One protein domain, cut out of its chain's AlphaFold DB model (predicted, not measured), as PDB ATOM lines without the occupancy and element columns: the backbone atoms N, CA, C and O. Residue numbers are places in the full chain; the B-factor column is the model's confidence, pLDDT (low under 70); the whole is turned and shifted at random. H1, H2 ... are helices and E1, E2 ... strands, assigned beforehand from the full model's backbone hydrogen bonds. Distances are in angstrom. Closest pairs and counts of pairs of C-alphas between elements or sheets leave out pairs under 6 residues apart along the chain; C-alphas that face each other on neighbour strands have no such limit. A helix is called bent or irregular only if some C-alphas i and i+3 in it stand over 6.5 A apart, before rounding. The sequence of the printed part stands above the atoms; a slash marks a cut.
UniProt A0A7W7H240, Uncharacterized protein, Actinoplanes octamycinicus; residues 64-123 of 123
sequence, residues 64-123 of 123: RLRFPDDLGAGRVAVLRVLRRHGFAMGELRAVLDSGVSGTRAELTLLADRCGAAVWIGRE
ATOM      1  N   ARG A  64     -23.441 -47.437 -40.823       95.62
ATOM      2  CA  ARG A  64     -24.062 -46.265 -40.212       95.62
ATOM      3  C   ARG A  64     -25.579 -46.399 -40.186       95.62
ATOM      4  O   ARG A  64     -26.210 -46.621 -41.218       95.62
ATOM      5  N   LEU A  65     -26.153 -46.209 -39.002       94.75
ATOM      6  CA  LEU A  65     -27.582 -46.101 -38.751       94.75
ATOM      7  C   LEU A  65     -27.984 -44.633 -38.854       94.75
ATOM      8  O   LEU A  65     -27.499 -43.804 -38.084       94.75
ATOM      9  N   ARG A  66     -28.877 -44.317 -39.786       94.75
ATOM     10  CA  ARG A  66     -29.452 -42.982 -39.959       94.75
ATOM     11  C   ARG A  66     -30.882 -42.941 -39.452       94.75
ATOM     12  O   ARG A  66     -31.648 -43.897 -39.615       94.75
ATOM     13  N   PHE A  67     -31.223 -41.804 -38.867       92.19
ATOM     14  CA  PHE A  67     -32.566 -41.484 -38.415       92.19
ATOM     15  C   PHE A  67     -33.244 -40.593 -39.462       92.19
ATOM     16  O   PHE A  67     -32.554 -39.824 -40.131       92.19
ATOM     17  N   PRO A  68     -34.566 -40.703 -39.643       89.50
ATOM     18  CA  PRO A  68     -35.302 -39.789 -40.503       89.50
ATOM     19  C   PRO A  68     -35.311 -38.378 -39.903       89.50
ATOM     20  O   PRO A  68     -35.281 -38.217 -38.679       89.50
ATOM     21  N   ASP A  69     -35.402 -37.372 -40.774       86.31
ATOM     22  CA  ASP A  69     -35.383 -35.953 -40.387       86.31
ATOM     23  C   ASP A  69     -36.514 -35.597 -39.409       86.31
ATOM     24  O   ASP A  69     -36.337 -34.774 -38.506       86.31
ATOM     25  N   ASP A  70     -37.666 -36.262 -39.556       87.31
ATOM     26  CA  ASP A  70     -38.782 -36.193 -38.621       87.31
ATOM     27  C   ASP A  70     -39.090 -37.568 -38.012       87.31
ATOM     28  O   ASP A  70     -39.534 -38.503 -38.678       87.31
ATOM     29  N   LEU A  71     -38.865 -37.674 -36.703       86.81
ATOM     30  CA  LEU A  71     -39.186 -38.854 -35.899       86.81
ATOM     31  C   LEU A  71     -40.627 -38.844 -35.364       86.81
ATOM     32  O   LEU A  71     -41.060 -39.841 -34.775       86.81
ATOM     33  N   GLY A  72     -41.353 -37.728 -35.499       87.38
ATOM     34  CA  GLY A  72     -42.723 -37.554 -35.025       87.38
ATOM     35  C   GLY A  72     -42.938 -38.050 -33.590       87.38
ATOM     36  O   GLY A  72     -42.145 -37.788 -32.678       87.38
ATOM     37  N   ALA A  73     -44.002 -38.835 -33.392       85.81
ATOM     38  CA  ALA A  73     -44.347 -39.440 -32.103       85.81
ATOM     39  C   ALA A  73     -43.281 -40.425 -31.567       85.81
ATOM     40  O   ALA A  73     -43.219 -40.670 -30.361       85.81
ATOM     41  N   GLY A  74     -42.410 -40.961 -32.429       87.50
ATOM     42  CA  GLY A  74     -41.344 -41.900 -32.064       87.50
ATOM     43  C   GLY A  74     -40.111 -41.244 -31.435       87.50
ATOM     44  O   GLY A  74     -39.271 -41.938 -30.858       87.50
ATOM     45  N   ARG A  75     -39.995 -39.908 -31.480       90.81
ATOM     46  CA  ARG A  75     -38.790 -39.179 -31.046       90.81
ATOM     47  C   ARG A  75     -38.355 -39.513 -29.620       90.81
ATOM     48  O   ARG A  75     -37.181 -39.771 -29.376       90.81
ATOM     49  N   VAL A  76     -39.288 -39.526 -28.668       90.81
ATOM     50  CA  VAL A  76     -38.967 -39.798 -27.255       90.81
ATOM     51  C   VAL A  76     -38.472 -41.235 -27.063       90.81
ATOM     52  O   VAL A  76     -37.557 -41.460 -26.271       90.81
ATOM     53  N   ALA A  77     -39.040 -42.201 -27.790       91.06
ATOM     54  CA  ALA A  77     -38.606 -43.594 -27.732       91.06
ATOM     55  C   ALA A  77     -37.172 -43.746 -28.257       91.06
ATOM     56  O   ALA A  77     -36.328 -44.304 -27.557       91.06
ATOM     57  N   VAL A  78     -36.866 -43.148 -29.413       92.81
ATOM     58  CA  VAL A  78     -35.513 -43.150 -29.996       92.81
ATOM     59  C   VAL A  78     -34.495 -42.514 -29.049       92.81
ATOM     60  O   VAL A  78     -33.467 -43.119 -28.753       92.81
ATOM     61  N   LEU A  79     -34.792 -41.339 -28.486       93.75
ATOM     62  CA  LEU A  79     -33.889 -40.674 -27.539       93.75
ATOM     63  C   LEU A  79     -33.633 -41.526 -26.285       93.75
ATOM     64  O   LEU A  79     -32.503 -41.585 -25.803       93.75
ATOM     65  N   ARG A  80     -34.649 -42.228 -25.765       94.00
ATOM     66  CA  ARG A  80     -34.485 -43.154 -24.629       94.00
ATOM     67  C   ARG A  80     -33.587 -44.337 -24.977       94.00
ATOM     68  O   ARG A  80     -32.762 -44.730 -24.152       94.00
ATOM     69  N   VAL A  81     -33.731 -44.887 -26.180       94.06
ATOM     70  CA  VAL A  81     -32.887 -45.984 -26.667       94.06
ATOM     71  C   VAL A  81     -31.437 -45.525 -26.800       94.06
ATOM     72  O   VAL A  81     -30.555 -46.185 -26.254       94.06
ATOM     73  N   LEU A  82     -31.189 -44.361 -27.408       94.00
ATOM     74  CA  LEU A  82     -29.846 -43.780 -27.527       94.00
ATOM     75  C   LEU A  82     -29.210 -43.489 -26.159       94.00
ATOM     76  O   LEU A  82     -28.046 -43.813 -25.932       94.00
ATOM     77  N   ARG A  83     -29.987 -42.964 -25.204       95.50
ATOM     78  CA  ARG A  83     -29.526 -42.764 -23.819       95.50
ATOM     79  C   ARG A  83     -29.124 -44.076 -23.150       95.50
ATOM     80  O   ARG A  83     -28.086 -44.127 -22.501       95.50
ATOM     81  N   ARG A  84     -29.924 -45.136 -23.310       92.44
ATOM     82  CA  ARG A  84     -29.603 -46.473 -22.782       92.44
ATOM     83  C   ARG A  84     -28.409 -47.109 -23.500       92.44
ATOM     84  O   ARG A  84     -27.725 -47.927 -22.899       92.44
ATOM     85  N   HIS A  85     -28.165 -46.740 -24.755       89.62
ATOM     86  CA  HIS A  85     -27.001 -47.179 -25.521       89.62
ATOM     87  C   HIS A  85     -25.694 -46.504 -25.069       89.62
ATOM     88  O   HIS A  85     -24.623 -47.032 -25.341       89.62
ATOM     89  N   GLY A  86     -25.772 -45.386 -24.337       92.19
ATOM     90  CA  GLY A  86     -24.617 -44.740 -23.705       92.19
ATOM     91  C   GLY A  86     -24.382 -43.287 -24.115       92.19
ATOM     92  O   GLY A  86     -23.533 -42.635 -23.516       92.19
ATOM     93  N   PHE A  87     -25.144 -42.746 -25.070       94.06
ATOM     94  CA  PHE A  87     -24.968 -41.360 -25.510       94.06
ATOM     95  C   PHE A  87     -25.373 -40.351 -24.427       94.06
ATOM     96  O   PHE A  87     -26.408 -40.490 -23.752       94.06
ATOM     97  N   ALA A  88     -24.582 -39.290 -24.265       94.31
ATOM     98  CA  ALA A  88     -24.916 -38.191 -23.373       94.31
ATOM     99  C   ALA A  88     -26.095 -37.377 -23.928       94.31
ATOM    100  O   ALA A  88     -26.301 -37.285 -25.135       94.31
ATOM    101  N   MET A  89     -26.879 -36.742 -23.049       91.88
ATOM    102  CA  MET A  89     -28.037 -35.941 -23.479       91.88
ATOM    103  C   MET A  89     -27.634 -34.816 -24.449       91.88
ATOM    104  O   MET A  89     -28.344 -34.568 -25.420       91.88
ATOM    105  N   GLY A  90     -26.480 -34.179 -24.212       93.38
ATOM    106  CA  GLY A  90     -25.943 -33.122 -25.077       93.38
ATOM    107  C   GLY A  90     -25.491 -33.606 -26.459       93.38
ATOM    108  O   GLY A  90     -25.406 -32.803 -27.379       93.38
ATOM    109  N   GLU A  91     -25.258 -34.908 -26.631       93.00
ATOM    110  CA  GLU A  91     -24.788 -35.503 -27.889       93.00
ATOM    111  C   GLU A  91     -25.945 -36.001 -28.757       93.00
ATOM    112  O   GLU A  91     -25.790 -36.154 -29.966       93.00
ATOM    113  N   LEU A  92     -27.127 -36.228 -28.170       93.75
ATOM    114  CA  LEU A  92     -28.242 -36.870 -28.871       93.75
ATOM    115  C   LEU A  92     -28.652 -36.133 -30.140       93.75
ATOM    116  O   LEU A  92     -29.027 -36.778 -31.113       93.75
ATOM    117  N   ARG A  93     -28.586 -34.796 -30.153       92.19
ATOM    118  CA  ARG A  93     -28.911 -34.042 -31.366       92.19
ATOM    119  C   ARG A  93     -27.910 -34.333 -32.484       92.19
ATOM    120  O   ARG A  93     -28.331 -34.667 -33.583       92.19
ATOM    121  N   ALA A  94     -26.617 -34.281 -32.178       93.00
ATOM    122  CA  ALA A  94     -25.564 -34.595 -33.137       93.00
ATOM    123  C   ALA A  94     -25.647 -36.049 -33.622       93.00
ATOM    124  O   ALA A  94     -25.412 -36.317 -34.795       93.00
ATOM    125  N   VAL A  95     -26.037 -36.985 -32.753       94.38
ATOM    126  CA  VAL A  95     -26.249 -38.394 -33.118       94.38
ATOM    127  C   VAL A  95     -27.442 -38.563 -34.058       94.38
ATOM    128  O   VAL A  95     -27.357 -39.324 -35.017       94.38
ATOM    129  N   LEU A  96     -28.547 -37.854 -33.815       92.81
ATOM    130  CA  LEU A  96     -29.692 -37.879 -34.725       92.81
ATOM    131  C   LEU A  96     -29.330 -37.322 -36.107       92.81
ATOM    132  O   LEU A  96     -29.752 -37.894 -37.105       92.81
ATOM    133  N   ASP A  97     -28.520 -36.262 -36.150       92.31
ATOM    134  CA  ASP A  97     -28.136 -35.592 -37.396       92.31
ATOM    135  C   ASP A  97     -27.041 -36.369 -38.166       92.31
ATOM    136  O   ASP A  97     -27.068 -36.445 -39.393       92.31
ATOM    137  N   SER A  98     -26.068 -36.970 -37.469       92.44
ATOM    138  CA  SER A  98     -24.909 -37.633 -38.097       92.44
ATOM    139  C   SER A  98     -25.040 -39.155 -38.236       92.44
ATOM    140  O   SER A  98     -24.368 -39.751 -39.089       92.44
ATOM    141  N   GLY A  99     -25.936 -39.766 -37.459       93.88
ATOM    142  CA  GLY A  99     -26.124 -41.208 -37.352       93.88
ATOM    143  C   GLY A  99     -25.237 -41.870 -36.292       93.88
ATOM    144  O   GLY A  99     -24.402 -41.237 -35.650       93.88
ATOM    145  N   VAL A 100     -25.428 -43.176 -36.109       94.94
ATOM    146  CA  VAL A 100     -24.595 -44.023 -35.236       94.94
ATOM    147  C   VAL A 100     -23.798 -44.988 -36.099       94.94
ATOM    148  O   VAL A 100     -24.393 -45.690 -36.914       94.94
ATOM    149  N   SER A 101     -22.483 -45.055 -35.904       94.94
ATOM    150  CA  SER A 101     -21.623 -46.013 -36.604       94.94
ATOM    151  C   SER A 101     -21.335 -47.249 -35.752       94.94
ATOM    152  O   SER A 101     -21.246 -47.165 -34.527       94.94
ATOM    153  N   GLY A 102     -21.182 -48.403 -36.395       94.19
ATOM    154  CA  GLY A 102     -20.908 -49.670 -35.719       94.19
ATOM    155  C   GLY A 102     -20.896 -50.852 -36.676       94.19
ATOM    156  O   GLY A 102     -20.910 -50.680 -37.899       94.19
ATOM    157  N   THR A 103     -20.876 -52.061 -36.122       94.56
ATOM    158  CA  THR A 103     -21.058 -53.271 -36.927       94.56
ATOM    159  C   THR A 103     -22.508 -53.368 -37.399       94.56
ATOM    160  O   THR A 103     -23.431 -52.761 -36.841       94.56
ATOM    161  N   ARG A 104     -22.758 -54.187 -38.423       93.12
ATOM    162  CA  ARG A 104     -24.121 -54.397 -38.915       93.12
ATOM    163  C   ARG A 104     -25.051 -54.953 -37.833       93.12
ATOM    164  O   ARG A 104     -26.200 -54.512 -37.754       93.12
ATOM    165  N   ALA A 105     -24.594 -55.898 -37.008       93.12
ATOM    166  CA  ALA A 105     -25.435 -56.499 -35.973       93.12
ATOM    167  C   ALA A 105     -25.731 -55.521 -34.823       93.12
ATOM    168  O   ALA A 105     -26.877 -55.451 -34.376       93.12
ATOM    169  N   GLU A 106     -24.749 -54.713 -34.402       93.88
ATOM    170  CA  GLU A 106     -24.947 -53.640 -33.415       93.88
ATOM    171  C   GLU A 106     -26.054 -52.680 -33.853       93.88
ATOM    172  O   GLU A 106     -26.992 -52.401 -33.099       93.88
ATOM    173  N   LEU A 107     -25.970 -52.213 -35.100       94.25
ATOM    174  CA  LEU A 107     -26.929 -51.260 -35.643       94.25
ATOM    175  C   LEU A 107     -28.292 -51.890 -35.922       94.25
ATOM    176  O   LEU A 107     -29.302 -51.218 -35.741       94.25
ATOM    177  N   THR A 108     -28.338 -53.171 -36.298       92.69
ATOM    178  CA  THR A 108     -29.600 -53.917 -36.446       92.69
ATOM    179  C   THR A 108     -30.324 -54.006 -35.107       92.69
ATOM    180  O   THR A 108     -31.502 -53.675 -35.014       92.69
ATOM    181  N   LEU A 109     -29.609 -54.351 -34.032       92.75
ATOM    182  CA  LEU A 109     -30.196 -54.396 -32.696       92.75
ATOM    183  C   LEU A 109     -30.660 -53.014 -32.222       92.75
ATOM    184  O   LEU A 109     -31.699 -52.888 -31.570       92.75
ATOM    185  N   LEU A 110     -29.878 -51.971 -32.507       93.56
ATOM    186  CA  LEU A 110     -30.250 -50.603 -32.170       93.56
ATOM    187  C   LEU A 110     -31.498 -50.157 -32.946       93.56
ATOM    188  O   LEU A 110     -32.394 -49.552 -32.358       93.56
ATOM    189  N   ALA A 111     -31.580 -50.503 -34.232       92.31
ATOM    190  CA  ALA A 111     -32.730 -50.238 -35.084       92.31
ATOM    191  C   ALA A 111     -34.002 -50.913 -34.561       92.31
ATOM    192  O   ALA A 111     -35.012 -50.234 -34.354       92.31
ATOM    193  N   ASP A 112     -33.924 -52.210 -34.250       91.06
ATOM    194  CA  ASP A 112     -35.039 -52.982 -33.694       91.06
ATOM    195  C   ASP A 112     -35.562 -52.356 -32.394       91.06
ATOM    196  O   ASP A 112     -36.769 -52.244 -32.178       91.06
ATOM    197  N   ARG A 113     -34.655 -51.888 -31.527       91.94
ATOM    198  CA  ARG A 113     -35.015 -51.234 -30.258       91.94
ATOM    199  C   ARG A 113     -35.655 -49.866 -30.452       91.94
ATOM    200  O   ARG A 113     -36.499 -49.484 -29.644       91.94
ATOM    201  N   CYS A 114     -35.239 -49.119 -31.472       89.62
ATOM    202  CA  CYS A 114     -35.812 -47.816 -31.793       89.62
ATOM    203  C   CYS A 114     -37.260 -47.926 -32.288       89.62
ATOM    204  O   CYS A 114     -38.027 -46.989 -32.080       89.62
ATOM    205  N   GLY A 115     -37.635 -49.042 -32.930       81.81
ATOM    206  CA  GLY A 115     -38.999 -49.276 -33.423       81.81
ATOM    207  C   GLY A 115     -39.486 -48.236 -34.443       81.81
ATOM    208  O   GLY A 115     -40.687 -48.105 -34.666       81.81
ATOM    209  N   ALA A 116     -38.563 -47.469 -35.029       70.44
ATOM    210  CA  ALA A 116     -38.818 -46.412 -36.000       70.44
ATOM    211  C   ALA A 116     -38.253 -46.812 -37.368       70.44
ATOM    212  O   ALA A 116     -37.377 -47.672 -37.454       70.44
ATOM    213  N   ALA A 117     -38.727 -46.166 -38.436       74.38
ATOM    214  CA  ALA A 117     -38.171 -46.331 -39.776       74.38
ATOM    215  C   ALA A 117     -36.756 -45.736 -39.828       74.38
ATOM    216  O   ALA A 117     -36.571 -44.557 -40.111       74.38
ATOM    217  N   VAL A 118     -35.759 -46.550 -39.496       80.75
ATOM    218  CA  VAL A 118     -34.336 -46.208 -39.535       80.75
ATOM    219  C   VAL A 118     -33.655 -46.955 -40.673       80.75
ATOM    220  O   VAL A 118     -34.116 -48.012 -41.105       80.75
ATOM    221  N   TRP A 119     -32.548 -46.409 -41.167       84.25
ATOM    222  CA  TRP A 119     -31.822 -46.984 -42.298       84.25
ATOM    223  C   TRP A 119     -30.388 -47.330 -41.912       84.25
ATOM    224  O   TRP A 119     -29.705 -46.512 -41.302       84.25
ATOM    225  N   ILE A 120     -29.928 -48.524 -42.290       87.75
ATOM    226  CA  ILE A 120     -28.543 -48.972 -42.096       87.75
ATOM    227  C   ILE A 120     -27.869 -49.058 -43.464       87.75
ATOM    228  O   ILE A 120     -28.311 -49.824 -44.321       87.75
ATOM    229  N   GLY A 121     -26.784 -48.310 -43.643       84.56
ATOM    230  CA  GLY A 121     -25.920 -48.382 -44.821       84.56
ATOM    231  C   GLY A 121     -24.483 -48.713 -44.457       84.56
ATOM    232  O   GLY A 121     -24.064 -48.460 -43.333       84.56
ATOM    233  N   ARG A 122     -23.731 -49.272 -45.406       86.75
ATOM    234  CA  ARG A 122     -22.271 -49.390 -45.303       86.75
ATOM    235  C   ARG A 122     -21.639 -48.040 -45.662       86.75
ATOM    236  O   ARG A 122     -22.146 -47.382 -46.573       86.75
ATOM    237  N   GLU A 123     -20.612 -47.626 -44.921       83.69
ATOM    238  CA  GLU A 123     -19.808 -46.426 -45.219       83.69
ATOM    239  C   GLU A 123     -18.831 -46.643 -46.379       83.69
ATOM    240  O   GLU A 123     -18.364 -47.794 -46.562       83.69
TER     241      GLU A 123
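Overview. This is residues 64 to 123 of the 123 residues of an uncharacterized protein of Actinoplanes octamycinicus (UniProt A0A7W7H240). A small sheet of three short strands has helix H3 over one face, running along the strands, and helices H1 and H2 lie about perpendicular to each other toward one end of this sheet and helix. The 60 printed residues hold three named helices and three named strands in the order E1 H1 H2 E2 H3 E3. The sheet runs E2 E1 E3, antiparallel, and the class is mixed, helices and strands. The whole is compact, with a radius of gyration of the C-alphas of 10.3 A and spans of 25 by 21 by 18 A.

Along the chain. Find C-alpha 64 at (-24.062, -46.265, -40.212), where E1, residues 64 to 66, begins its 6.3 A. H1, residues 72 to 85, measures 20.7 A and is irregular: C-alphas 73 and 76 are 7.3 A apart. H2 is residues 92 to 98, 9.8 A; E2 is residues 100 to 102, 6.8 A. H3, residues 104 to 114, runs 15.2 A, and E3, residues 119 to 122, 10.3 A to C-alpha 122 at (-22.271, -49.390, -45.303).

Arrangement. Look first at E1, the inner strand: N 64 and O 121 of E3 are 2.8 A apart, N 65 and O 100 of E2 2.8 A. H3 is on the sheet over E1, at a height of 8.7 A, making two layers, helix on sheet; C-alphas 65 and 107 are their closest, 6.1 A. E2, H3 and E3 form a split strand-helix-strand unit, E1 between the strands, with a right-handed crossover. H1 touches H3 with residues 77 to 81 alone, closest C-alphas 78 and 114 at 5.0 A, at a steep tilt of 51 degrees, opposite ways. H1 only just touches H2, with 3 pairs of C-alphas within 8 A, the closest 79 and 92 at 6.9 A; H2 only grazes the sheet with residues 94 to 98. Every O i to N i+4 pair is within hydrogen-bond range in H2 and H3, 8 of 10 in H1.

Size, cuts and confidence. C-alphas 73 and 123, the farthest apart, stand 28.7 A apart. The printed part has no cut, no link is long, and no printed residue is under 70 in pLDDT.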